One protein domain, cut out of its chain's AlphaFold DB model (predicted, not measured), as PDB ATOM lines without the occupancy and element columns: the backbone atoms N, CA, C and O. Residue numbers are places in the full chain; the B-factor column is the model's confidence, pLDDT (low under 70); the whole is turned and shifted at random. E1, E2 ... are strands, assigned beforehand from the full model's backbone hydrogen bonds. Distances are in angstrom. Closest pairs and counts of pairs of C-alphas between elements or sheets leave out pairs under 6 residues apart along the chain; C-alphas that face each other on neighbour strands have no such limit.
ATOM      1  N   ARG A  48       1.306 -41.481 -36.973       95.81
ATOM      2  CA  ARG A  48       1.645 -40.299 -37.755       95.81
ATOM      3  C   ARG A  48       0.890 -39.109 -37.189       95.81
ATOM      4  O   ARG A  48      -0.233 -38.811 -37.569       95.81
ATOM      5  N   ILE A  49       1.530 -38.405 -36.268       97.62
ATOM      6  CA  ILE A  49       0.885 -37.317 -35.545       97.62
ATOM      7  C   ILE A  49       0.670 -36.127 -36.481       97.62
ATOM      8  O   ILE A  49       1.619 -35.514 -36.993       97.62
ATOM      9  N   ASP A  50      -0.599 -35.784 -36.669       96.44
ATOM     10  CA  ASP A  50      -1.055 -34.695 -37.529       96.44
ATOM     11  C   ASP A  50      -1.558 -33.490 -36.729       96.44
ATOM     12  O   ASP A  50      -1.587 -32.368 -37.247       96.44
ATOM     13  N   PHE A  51      -1.906 -33.689 -35.455       97.88
ATOM     14  CA  PHE A  51      -2.427 -32.632 -34.601       97.88
ATOM     15  C   PHE A  51      -1.857 -32.703 -33.189       97.88
ATOM     16  O   PHE A  51      -1.903 -33.743 -32.541       97.88
ATOM     17  N   VAL A  52      -1.344 -31.571 -32.709       98.44
ATOM     18  CA  VAL A  52      -0.936 -31.382 -31.317       98.44
ATOM     19  C   VAL A  52      -1.410 -30.005 -30.878       98.44
ATOM     20  O   VAL A  52      -1.070 -29.009 -31.521       98.44
ATOM     21  N   ASP A  53      -2.204 -29.936 -29.816       98.06
ATOM     22  CA  ASP A  53      -2.682 -28.661 -29.275       98.06
ATOM     23  C   ASP A  53      -3.072 -28.800 -27.798       98.06
ATOM     24  O   ASP A  53      -3.313 -29.905 -27.301       98.06
ATOM     25  N   ARG A  54      -3.135 -27.671 -27.088       97.75
ATOM     26  CA  ARG A  54      -3.521 -27.634 -25.674       97.75
ATOM     27  C   ARG A  54      -4.999 -27.995 -25.543       97.75
ATOM     28  O   ARG A  54      -5.843 -27.466 -26.260       97.75
ATOM     29  N   VAL A  55      -5.325 -28.846 -24.576       97.00
ATOM     30  CA  VAL A  55      -6.705 -29.142 -24.189       97.00
ATOM     31  C   VAL A  55      -7.043 -28.331 -22.947       97.00
ATOM     32  O   VAL A  55      -6.449 -28.516 -21.887       97.00
ATOM     33  N   PHE A  56      -8.018 -27.432 -23.057       95.38
ATOM     34  CA  PHE A  56      -8.514 -26.681 -21.904       95.38
ATOM     35  C   PHE A  56      -9.477 -27.500 -21.065       95.38
ATOM     36  O   PHE A  56      -9.454 -27.397 -19.847       95.38
ATOM     37  N   SER A  57     -10.345 -28.282 -21.699       93.50
ATOM     38  CA  SER A  57     -11.311 -29.121 -20.999       93.50
ATOM     39  C   SER A  57     -11.878 -30.190 -21.925       93.50
ATOM     40  O   SER A  57     -11.635 -30.196 -23.130       93.50
ATOM     41  N   SER A  58     -12.664 -31.094 -21.354       95.44
ATOM     42  CA  SER A  58     -13.477 -32.055 -22.088       95.44
ATOM     43  C   SER A  58     -14.949 -31.707 -21.891       95.44
ATOM     44  O   SER A  58     -15.377 -31.404 -20.775       95.44
ATOM     45  N   ARG A  59     -15.744 -31.761 -22.962       95.75
ATOM     46  CA  ARG A  59     -17.197 -31.542 -22.883       95.75
ATOM     47  C   ARG A  59     -17.895 -32.639 -22.072       95.75
ATOM     48  O   ARG A  59     -18.917 -32.376 -21.443       95.75
ATOM     49  N   ASN A  60     -17.325 -33.842 -22.063       95.56
ATOM     50  CA  ASN A  60     -17.675 -34.912 -21.141       95.56
ATOM     51  C   ASN A  60     -16.637 -34.973 -20.005       95.56
ATOM     52  O   ASN A  60     -15.511 -35.426 -20.214       95.56
ATOM     53  N   ALA A  61     -17.009 -34.519 -18.807       90.94
ATOM     54  CA  ALA A  61     -16.113 -34.489 -17.648       90.94
ATOM     55  C   ALA A  61     -15.765 -35.887 -17.100       90.94
ATOM     56  O   ALA A  61     -14.793 -36.028 -16.368       90.94
ATOM     57  N   GLU A  62     -16.542 -36.913 -17.456       92.12
ATOM     58  CA  GLU A  62     -16.307 -38.307 -17.056       92.12
ATOM     59  C   GLU A  62     -15.553 -39.099 -18.133       92.12
ATOM     60  O   GLU A  62     -15.428 -40.324 -18.034       92.12
ATOM     61  N   PHE A  63     -15.081 -38.412 -19.181       95.12
ATOM     62  CA  PHE A  63     -14.306 -39.026 -20.244       95.12
ATOM     63  C   PHE A  63     -13.065 -39.712 -19.675       95.12
ATOM     64  O   PHE A  63     -12.307 -39.134 -18.896       95.12
ATOM     65  N   ARG A  64     -12.865 -40.958 -20.091       94.44
ATOM     66  CA  ARG A  64     -11.759 -41.818 -19.681       94.44
ATOM     67  C   ARG A  64     -11.489 -42.855 -20.757       94.44
ATOM     68  O   ARG A  64     -12.317 -43.064 -21.646       94.44
ATOM     69  N   PHE A  65     -10.356 -43.517 -20.612       96.00
ATOM     70  CA  PHE A  65     -10.021 -44.715 -21.363       96.00
ATOM     71  C   PHE A  65     -10.551 -45.942 -20.616       96.00
ATOM     72  O   PHE A  65     -10.723 -45.895 -19.393       96.00
ATOM     73  N   ASP A  66     -10.882 -46.999 -21.345       95.75
ATOM     74  CA  ASP A  66     -11.129 -48.321 -20.775       95.75
ATOM     75  C   ASP A  66      -9.817 -49.101 -20.580       95.75
ATOM     76  O   ASP A  66      -8.723 -48.587 -20.830       95.75
ATOM     77  N   ASP A  67      -9.930 -50.332 -20.081       94.50
ATOM     78  CA  ASP A  67      -8.780 -51.187 -19.771       94.50
ATOM     79  C   ASP A  67      -8.005 -51.626 -21.031       94.50
ATOM     80  O   ASP A  67      -6.852 -52.040 -20.921       94.50
ATOM     81  N   ASP A  68      -8.612 -51.497 -22.217       94.12
ATOM     82  CA  ASP A  68      -8.016 -51.829 -23.516       94.12
ATOM     83  C   ASP A  68      -7.350 -50.607 -24.184       94.12
ATOM     84  O   ASP A  68      -6.847 -50.701 -25.304       94.12
ATOM     85  N   GLY A  69      -7.332 -49.447 -23.513       95.31
ATOM     86  CA  GLY A  69      -6.776 -48.213 -24.069       95.31
ATOM     87  C   GLY A  69      -7.673 -47.584 -25.137       95.31
ATOM     88  O   GLY A  69      -7.190 -46.908 -26.042       95.31
ATOM     89  N   LEU A  70      -8.987 -47.796 -25.073       97.75
ATOM     90  CA  LEU A  70      -9.945 -47.169 -25.976       97.75
ATOM     91  C   LEU A  70     -10.738 -46.083 -25.249       97.75
ATOM     92  O   LEU A  70     -10.993 -46.150 -24.047       97.75
ATOM     93  N   ALA A  71     -11.181 -45.067 -25.983       97.69
ATOM     94  CA  ALA A  71     -12.090 -44.058 -25.463       97.69
ATOM     95  C   ALA A  71     -13.403 -44.705 -24.977       97.69
ATOM     96  O   ALA A  71     -14.185 -45.219 -25.775       97.69
ATOM     97  N   ALA A  72     -13.698 -44.622 -23.679       97.19
ATOM     98  CA  ALA A  72     -14.863 -45.287 -23.083       97.19
ATOM     99  C   ALA A  72     -16.203 -44.578 -23.372       97.19
ATOM    100  O   ALA A  72     -17.272 -45.089 -23.033       97.19
ATOM    101  N   SER A  73     -16.165 -43.369 -23.939       97.19
ATOM    102  CA  SER A  73     -17.348 -42.573 -24.283       97.19
ATOM    103  C   SER A  73     -17.011 -41.504 -25.320       97.19
ATOM    104  O   SER A  73     -15.852 -41.121 -25.463       97.19
ATOM    105  N   ASP A  74     -18.023 -40.970 -25.999       97.88
ATOM    106  CA  ASP A  74     -17.856 -39.810 -26.870       97.88
ATOM    107  C   ASP A  74     -17.484 -38.565 -26.045       97.88
ATOM    108  O   ASP A  74     -18.018 -38.326 -24.953       97.88
ATOM    109  N   THR A  75     -16.609 -37.726 -26.600       97.75
ATOM    110  CA  THR A  75     -16.345 -36.386 -26.072       97.75
ATOM    111  C   THR A  75     -15.911 -35.401 -27.158       97.75
ATOM    112  O   THR A  75     -15.544 -35.764 -28.275       97.75
ATOM    113  N   GLU A  76     -15.933 -34.123 -26.797       97.62
ATOM    114  CA  GLU A  76     -15.252 -33.054 -27.514       97.62
ATOM    115  C   GLU A  76     -14.182 -32.476 -26.587       97.62
ATOM    116  O   GLU A  76     -14.498 -31.905 -25.539       97.62
ATOM    117  N   LEU A  77     -12.918 -32.634 -26.968       97.44
ATOM    118  CA  LEU A  77     -11.797 -31.978 -26.309       97.44
ATOM    119  C   LEU A  77     -11.768 -30.523 -26.770       97.44
ATOM    120  O   LEU A  77     -11.657 -30.241 -27.964       97.44
ATOM    121  N   ILE A  78     -11.912 -29.595 -25.834       97.12
ATOM    122  CA  ILE A  78     -11.971 -28.163 -26.103       97.12
ATOM    123  C   ILE A  78     -10.545 -27.630 -26.219       97.12
ATOM    124  O   ILE A  78      -9.782 -27.678 -25.255       97.12
ATOM    125  N   ILE A  79     -10.204 -27.118 -27.401       96.25
ATOM    126  CA  ILE A  79      -8.863 -26.616 -27.725       96.25
ATOM    127  C   ILE A  79      -8.781 -25.105 -27.521       96.25
ATOM    128  O   ILE A  79      -7.778 -24.590 -27.055       96.25
ATOM    129  N   ASP A  80      -9.844 -24.379 -27.859       92.69
ATOM    130  CA  ASP A  80     -10.033 -22.972 -27.509       92.69
ATOM    131  C   ASP A  80     -11.525 -22.610 -27.606       92.69
ATOM    132  O   ASP A  80     -12.383 -23.482 -27.730       92.69
ATOM    133  N   GLY A  81     -11.862 -21.317 -27.556       88.56
ATOM    134  CA  GLY A  81     -13.253 -20.851 -27.628       88.56
ATOM    135  C   GLY A  81     -13.983 -21.129 -28.951       88.56
ATOM    136  O   GLY A  81     -15.179 -20.870 -29.040       88.56
ATOM    137  N   SER A  82     -13.287 -21.618 -29.979       93.56
ATOM    138  CA  SER A  82     -13.824 -21.846 -31.326       93.56
ATOM    139  C   SER A  82     -13.500 -23.220 -31.913       93.56
ATOM    140  O   SER A  82     -14.148 -23.631 -32.877       93.56
ATOM    141  N   ARG A  83     -12.513 -23.930 -31.358       95.50
ATOM    142  CA  ARG A  83     -12.031 -25.222 -31.854       95.50
ATOM    143  C   ARG A  83     -12.225 -26.318 -30.813       95.50
ATOM    144  O   ARG A  83     -11.898 -26.152 -29.637       95.50
ATOM    145  N   SER A  84     -12.678 -27.473 -31.283       96.88
ATOM    146  CA  SER A  84     -12.765 -28.703 -30.503       96.88
ATOM    147  C   SER A  84     -12.370 -29.904 -31.352       96.88
ATOM    148  O   SER A  84     -12.645 -29.924 -32.552       96.88
ATOM    149  N   LEU A  85     -11.778 -30.915 -30.724       97.69
ATOM    150  CA  LEU A  85     -11.474 -32.200 -31.343       97.69
ATOM    151  C   LEU A  85     -12.480 -33.243 -30.854       97.69
ATOM    152  O   LEU A  85     -12.601 -33.476 -29.651       97.69
ATOM    153  N   ARG A  86     -13.222 -33.862 -31.775       97.81
ATOM    154  CA  ARG A  86     -14.196 -34.899 -31.426       97.81
ATOM    155  C   ARG A  86     -13.503 -36.253 -31.316       97.81
ATOM    156  O   ARG A  86     -12.903 -36.713 -32.281       97.81
ATOM    157  N   VAL A  87     -13.667 -36.903 -30.170       98.25
ATOM    158  CA  VAL A  87     -13.256 -38.289 -29.933       98.25
ATOM    159  C   VAL A  87     -14.519 -39.123 -29.773       98.25
ATOM    160  O   VAL A  87     -15.441 -38.734 -29.051       98.25
ATOM    161  N   VAL A  88     -14.592 -40.240 -30.486       97.94
ATOM    162  CA  VAL A  88     -15.733 -41.155 -30.411       97.94
ATOM    163  C   VAL A  88     -15.381 -42.348 -29.538       97.94
ATOM    164  O   VAL A  88     -14.217 -42.713 -29.387       97.94
ATOM    165  N   THR A  89     -16.404 -42.959 -28.954       98.06
ATOM    166  CA  THR A  89     -16.254 -44.194 -28.187       98.06
ATOM    167  C   THR A  89     -15.552 -45.257 -29.037       98.06
ATOM    168  O   THR A  89     -15.916 -45.461 -30.197       98.06
ATOM    169  N   GLY A  90     -14.566 -45.943 -28.464       97.88
ATOM    170  CA  GLY A  90     -13.773 -46.968 -29.139       97.88
ATOM    171  C   GLY A  90     -12.553 -46.444 -29.902       97.88
ATOM    172  O   GLY A  90     -11.808 -47.262 -30.432       97.88
ATOM    173  N   THR A  91     -12.315 -45.126 -29.971       98.19
ATOM    174  CA  THR A  91     -11.067 -44.590 -30.541       98.19
ATOM    175  C   THR A  91      -9.873 -45.017 -29.672       98.19
ATOM    176  O   THR A  91      -9.880 -44.701 -28.480       98.19
ATOM    177  N   PRO A  92      -8.852 -45.684 -30.237       97.88
ATOM    178  CA  PRO A  92      -7.633 -46.034 -29.512       97.88
ATOM    179  C   PRO A  92      -6.878 -44.815 -28.988       97.88
ATOM    180  O   PRO A  92      -6.811 -43.779 -29.656       97.88
ATOM    181  N   GLY A  93      -6.268 -44.944 -27.815       96.12
ATOM    182  CA  GLY A  93      -5.397 -43.913 -27.294       96.12
ATOM    183  C   GLY A  93      -4.843 -44.153 -25.897       96.12
ATOM    184  O   GLY A  93      -5.074 -45.179 -25.266       96.12
ATOM    185  N   GLU A  94      -4.099 -43.170 -25.402       95.81
ATOM    186  CA  GLU A  94      -3.377 -43.274 -24.135       95.81
ATOM    187  C   GLU A  94      -3.582 -42.035 -23.257       95.81
ATOM    188  O   GLU A  94      -3.533 -40.894 -23.730       95.81
ATOM    189  N   ASN A  95      -3.761 -42.238 -21.947       95.75
ATOM    190  CA  ASN A  95      -3.682 -41.145 -20.981       95.75
ATOM    191  C   ASN A  95      -2.302 -41.096 -20.323       95.75
ATOM    192  O   ASN A  95      -2.044 -41.798 -19.347       95.75
ATOM    193  N   LEU A  96      -1.442 -40.220 -20.829       96.38
ATOM    194  CA  LEU A  96      -0.107 -39.954 -20.295       96.38
ATOM    195  C   LEU A  96      -0.068 -38.639 -19.497       96.38
ATOM    196  O   LEU A  96       0.998 -38.232 -19.039       96.38
ATOM    197  N   CYS A  97      -1.219 -37.980 -19.318       96.62
ATOM    198  CA  CYS A  97      -1.390 -36.757 -18.543       96.62
ATOM    199  C   CYS A  97      -2.247 -37.040 -17.295       96.62
ATOM    200  O   CYS A  97      -3.478 -36.976 -17.355       96.62
ATOM    201  N   PRO A  98      -1.629 -37.341 -16.137       91.94
ATOM    202  CA  PRO A  98      -2.360 -37.690 -14.915       91.94
ATOM    203  C   PRO A  98      -3.323 -36.601 -14.427       91.94
ATOM    204  O   PRO A  98      -4.308 -36.903 -13.762       91.94
ATOM    205  N   GLU A  99      -3.046 -35.345 -14.774       92.62
ATOM    206  CA  GLU A  99      -3.811 -34.159 -14.373       92.62
ATOM    207  C   GLU A  99      -4.939 -33.818 -15.367       92.62
ATOM    208  O   GLU A  99      -5.518 -32.730 -15.333       92.62
ATOM    209  N   PHE A 100      -5.288 -34.744 -16.268       91.94
ATOM    210  CA  PHE A 100      -6.412 -34.556 -17.179       91.94
ATOM    211  C   PHE A 100      -7.718 -34.288 -16.413       91.94
ATOM    212  O   PHE A 100      -8.161 -35.087 -15.589       91.94
ATOM    213  N   GLY A 101      -8.336 -33.145 -16.711       87.25
ATOM    214  CA  GLY A 101      -9.481 -32.595 -15.981       87.25
ATOM    215  C   GLY A 101      -9.175 -31.227 -15.373       87.25
ATOM    216  O   GLY A 101     -10.083 -30.405 -15.231       87.25
ATOM    217  N   GLU A 102      -7.900 -30.942 -15.098       92.38
ATOM    218  CA  GLU A 102      -7.446 -29.590 -14.792       92.38
ATOM    219  C   GLU A 102      -7.335 -28.744 -16.067       92.38
ATOM    220  O   GLU A 102      -7.073 -29.235 -17.169       92.38
ATOM    221  N   LEU A 103      -7.587 -27.442 -15.930       91.56
ATOM    222  CA  LEU A 103      -7.712 -26.559 -17.083       91.56
ATOM    223  C   LEU A 103      -6.353 -26.292 -17.735       91.56
ATOM    224  O   LEU A 103      -5.510 -25.602 -17.166       91.56
ATOM    225  N   GLY A 104      -6.184 -26.750 -18.976       92.44
ATOM    226  CA  GLY A 104      -5.061 -26.357 -19.829       92.44
ATOM    227  C   GLY A 104      -3.712 -26.979 -19.468       92.44
ATOM    228  O   GLY A 104      -2.700 -26.492 -19.973       92.44
ATOM    229  N   VAL A 105      -3.681 -28.011 -18.620       96.12
ATOM    230  CA  VAL A 105      -2.442 -28.693 -18.192       96.12
ATOM    231  C   VAL A 105      -2.027 -29.839 -19.119       96.12
ATOM    232  O   VAL A 105      -0.883 -30.275 -19.069       96.12
ATOM    233  N   CYS A 106      -2.924 -30.300 -19.994       97.38
ATOM    234  CA  CYS A 106      -2.644 -31.361 -20.961       97.38
ATOM    235  C   CYS A 106      -2.709 -30.842 -22.400       97.38
ATOM    236  O   CYS A 106      -3.487 -29.940 -22.721       97.38
ATOM    237  N   ALA A 107      -1.938 -31.465 -23.282       98.19
ATOM    238  CA  ALA A 107      -2.117 -31.407 -24.723       98.19
ATOM    239  C   ALA A 107      -2.761 -32.700 -25.226       98.19
ATOM    240  O   ALA A 107      -2.579 -33.768 -24.642       98.19
ATOM    241  N   VAL A 108      -3.481 -32.601 -26.341       98.19
ATOM    242  CA  VAL A 108      -3.864 -33.762 -27.143       98.19
ATOM    243  C   VAL A 108      -2.880 -33.908 -28.289       98.19
ATOM    244  O   VAL A 108      -2.520 -32.924 -28.930       98.19
ATOM    245  N   VAL A 109      -2.470 -35.143 -28.539       98.38
ATOM    246  CA  VAL A 109      -1.579 -35.574 -29.613       98.38
ATOM    247  C   VAL A 109      -2.376 -36.572 -30.429       98.38
ATOM    248  O   VAL A 109      -2.758 -37.599 -29.891       98.38
ATOM    249  N   ALA A 110      -2.694 -36.272 -31.681       98.31
ATOM    250  CA  ALA A 110      -3.612 -37.085 -32.465       98.31
ATOM    251  C   ALA A 110      -3.054 -37.423 -33.847       98.31
ATOM    252  O   ALA A 110      -2.522 -36.566 -34.561       98.31
ATOM    253  N   ASP A 111      -3.239 -38.686 -34.210       97.81
ATOM    254  CA  ASP A 111      -3.184 -39.179 -35.578       97.81
ATOM    255  C   ASP A 111      -4.578 -38.984 -36.193       97.81
ATOM    256  O   ASP A 111      -5.600 -39.385 -35.611       97.81
ATOM    257  N   LEU A 112      -4.628 -38.287 -37.330       97.19
ATOM    258  CA  LEU A 112      -5.873 -37.879 -37.965       97.19
ATOM    259  C   LEU A 112      -5.997 -38.471 -39.365       97.19
ATOM    260  O   LEU A 112      -5.150 -38.268 -40.232       97.19
ATOM    261  N   LEU A 113      -7.158 -39.058 -39.647       95.06
ATOM    262  CA  LEU A 113      -7.578 -39.369 -41.008       95.06
ATOM    263  C   LEU A 113      -8.622 -38.346 -41.463       95.06
ATOM    264  O   LEU A 113      -9.829 -38.503 -41.266       95.06
ATOM    265  N   GLY A 114      -8.137 -37.261 -42.066       94.06
ATOM    266  CA  GLY A 114      -8.968 -36.105 -42.395       94.06
ATOM    267  C   GLY A 114      -9.354 -35.341 -41.130       94.06
ATOM    268  O   GLY A 114      -8.508 -34.698 -40.519       94.06
ATOM    269  N   GLU A 115     -10.629 -35.398 -40.749       91.25
ATOM    270  CA  GLU A 115     -11.144 -34.805 -39.502       91.25
ATOM    271  C   GLU A 115     -11.394 -35.842 -38.393       91.25
ATOM    272  O   GLU A 115     -11.723 -35.475 -37.265       91.25
ATOM    273  N   ALA A 116     -11.249 -37.134 -38.702       96.12
ATOM    274  CA  ALA A 116     -11.472 -38.216 -37.754       96.12
ATOM    275  C   ALA A 116     -10.191 -38.547 -36.980       96.12
ATOM    276  O   ALA A 116      -9.126 -38.702 -37.576       96.12
ATOM    277  N   VAL A 117     -10.315 -38.712 -35.663       98.12
ATOM    278  CA  VAL A 117      -9.234 -39.202 -34.798       98.12
ATOM    279  C   VAL A 117      -9.142 -40.719 -34.935       98.12
ATOM    280  O   VAL A 117     -10.094 -41.419 -34.582       98.12
ATOM    281  N   VAL A 118      -8.016 -41.220 -35.447       96.94
ATOM    282  CA  VAL A 118      -7.760 -42.670 -35.548       96.94
ATOM    283  C   VAL A 118      -6.995 -43.199 -34.342       96.94
ATOM    284  O   VAL A 118      -7.200 -44.343 -33.950       96.94
ATOM    285  N   TRP A 119      -6.170 -42.352 -33.729       97.81
ATOM    286  CA  TRP A 119      -5.478 -42.613 -32.473       97.81
ATOM    287  C   TRP A 119      -5.150 -41.280 -31.789       97.81
ATOM    288  O   TRP A 119      -4.953 -40.267 -32.468       97.81
ATOM    289  N   PHE A 120      -5.082 -41.251 -30.458       98.31
ATOM    290  CA  PHE A 120      -4.638 -40.061 -29.732       98.31
ATOM    291  C   PHE A 120      -3.973 -40.375 -28.392       98.31
ATOM    292  O   PHE A 120      -4.242 -41.391 -27.769       98.31
ATOM    293  N   ALA A 121      -3.174 -39.446 -27.885       98.12
ATOM    294  CA  ALA A 121      -2.716 -39.439 -26.508       98.12
ATOM    295  C   ALA A 121      -2.995 -38.090 -25.849       98.12
ATOM    296  O   ALA A 121      -2.983 -37.038 -26.493       98.12
ATOM    297  N   LEU A 122      -3.227 -38.127 -24.542       98.06
ATOM    298  CA  LEU A 122      -3.177 -36.952 -23.684       98.06
ATOM    299  C   LEU A 122      -1.810 -36.911 -23.019       98.06
ATOM    300  O   LEU A 122      -1.436 -37.867 -22.349       98.06
ATOM    301  N   VAL A 123      -1.073 -35.820 -23.187       98.12
ATOM    302  CA  VAL A 123       0.285 -35.656 -22.644       98.12
ATOM    303  C   VAL A 123       0.382 -34.376 -21.816       98.12
ATOM    304  O   VAL A 123      -0.393 -33.449 -22.059       98.12
ATOM    305  N   PRO A 124       1.298 -34.287 -20.840       97.69
ATOM    306  CA  PRO A 124       1.484 -33.066 -20.064       97.69
ATOM    307  C   PRO A 124       1.925 -31.894 -20.949       97.69
ATOM    308  O   PRO A 124       2.715 -32.058 -21.882       97.69
ATOM    309  N   MET A 125       1.433 -30.697 -20.640       97.56
ATOM    310  CA  MET A 125       1.967 -29.457 -21.196       97.56
ATOM    311  C   MET A 125       3.327 -29.148 -20.573       97.56
ATOM    312  O   MET A 125       3.497 -29.228 -19.358       97.56
ATOM    313  N   GLY A 126       4.273 -28.725 -21.407       94.50
ATOM    314  CA  GLY A 126       5.520 -28.123 -20.952       94.50
ATOM    315  C   GLY A 126       5.357 -26.632 -20.641       94.50
ATOM    316  O   GLY A 126       4.256 -26.072 -20.609       94.50
TER     317      GLY A 126
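Overview. This is residues 48 to 126 of the 232 residues of an uncharacterized protein of Ilumatobacter fluminis (UniProt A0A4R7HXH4). A small sandwich of two unequal sheets: a strongly twisted sheet of four strands, E1, E5, E6 and E4, stands face to face with a two-stranded hairpin, E2 and E3, whose strands cross those of the larger sheet at 63 degrees. The long stretch of residues 56 to 74, with no named element, joins the first strand to the hairpin, and its residues 57 to 58 pair along the hairpin's strand E2. The printed part has 79 residues, with six named strands, E1 to E6 along the chain, and no named helix; the class is all strand, though under half of the residues are in named elements. The larger sheet has the order E1, E5, E6, E4 and is mixed; the smaller is antiparallel. The whole is compact and rounded, with a radius of gyration of the C-alphas of 11.1 A and spans of 27 by 25 by 21 A.

Arrangement. E1, residues 49 to 55, is an edge strand of the larger sheet and the antiparallel neighbour of E5, residues 106 to 113, with N 53 and O 108 3.1 A apart, within hydrogen-bond range. E5 forms a hairpin with E6, residues 116 to 124, where N 109 and O 121 are 2.8 A apart. E4, residues 93 to 95, is the other edge strand, parallel to E6 at 18 degrees, with N 122 and O 94 2.9 A apart. The smaller sheet is the hairpin of E2, residues 75 to 78, and E3, residues 84 to 87, with N 77 and O 85 2.8 A apart. In this sandwich, two sheets face to face, the facing parts are 9.5 A apart centre to centre and the best planes 31 degrees apart. The closest C-alphas of E1 and E2 are those of Val 55 and Ile 78, 5.7 A apart. Those of E3 and E6 are Val 87 and Val 117, 6.4 A apart. E2 and E5 are only just apart, at 8.2 A.

Along the chain. E1 begins at C-alpha 49 (0.885, -37.317, -35.545) and is 15.9 A long. E2 begins at C-alpha 75 (-16.345, -36.386, -26.072). E5 measures 22.1 A. E6, the longest strand by residues, measures 22.5 A, bends by 69 degrees at residue 119 and ends at C-alpha 124 (1.484, -33.066, -20.064).

Size, cuts and confidence. The C-alphas of Asp 67 and Ser 82, the two farthest apart, are 31.9 A apart. The printed part has no cut. The link from E1 to E2 is long, with 19 residues. The mean pLDDT of the printed part is 96.0, and no printed residue is under 70.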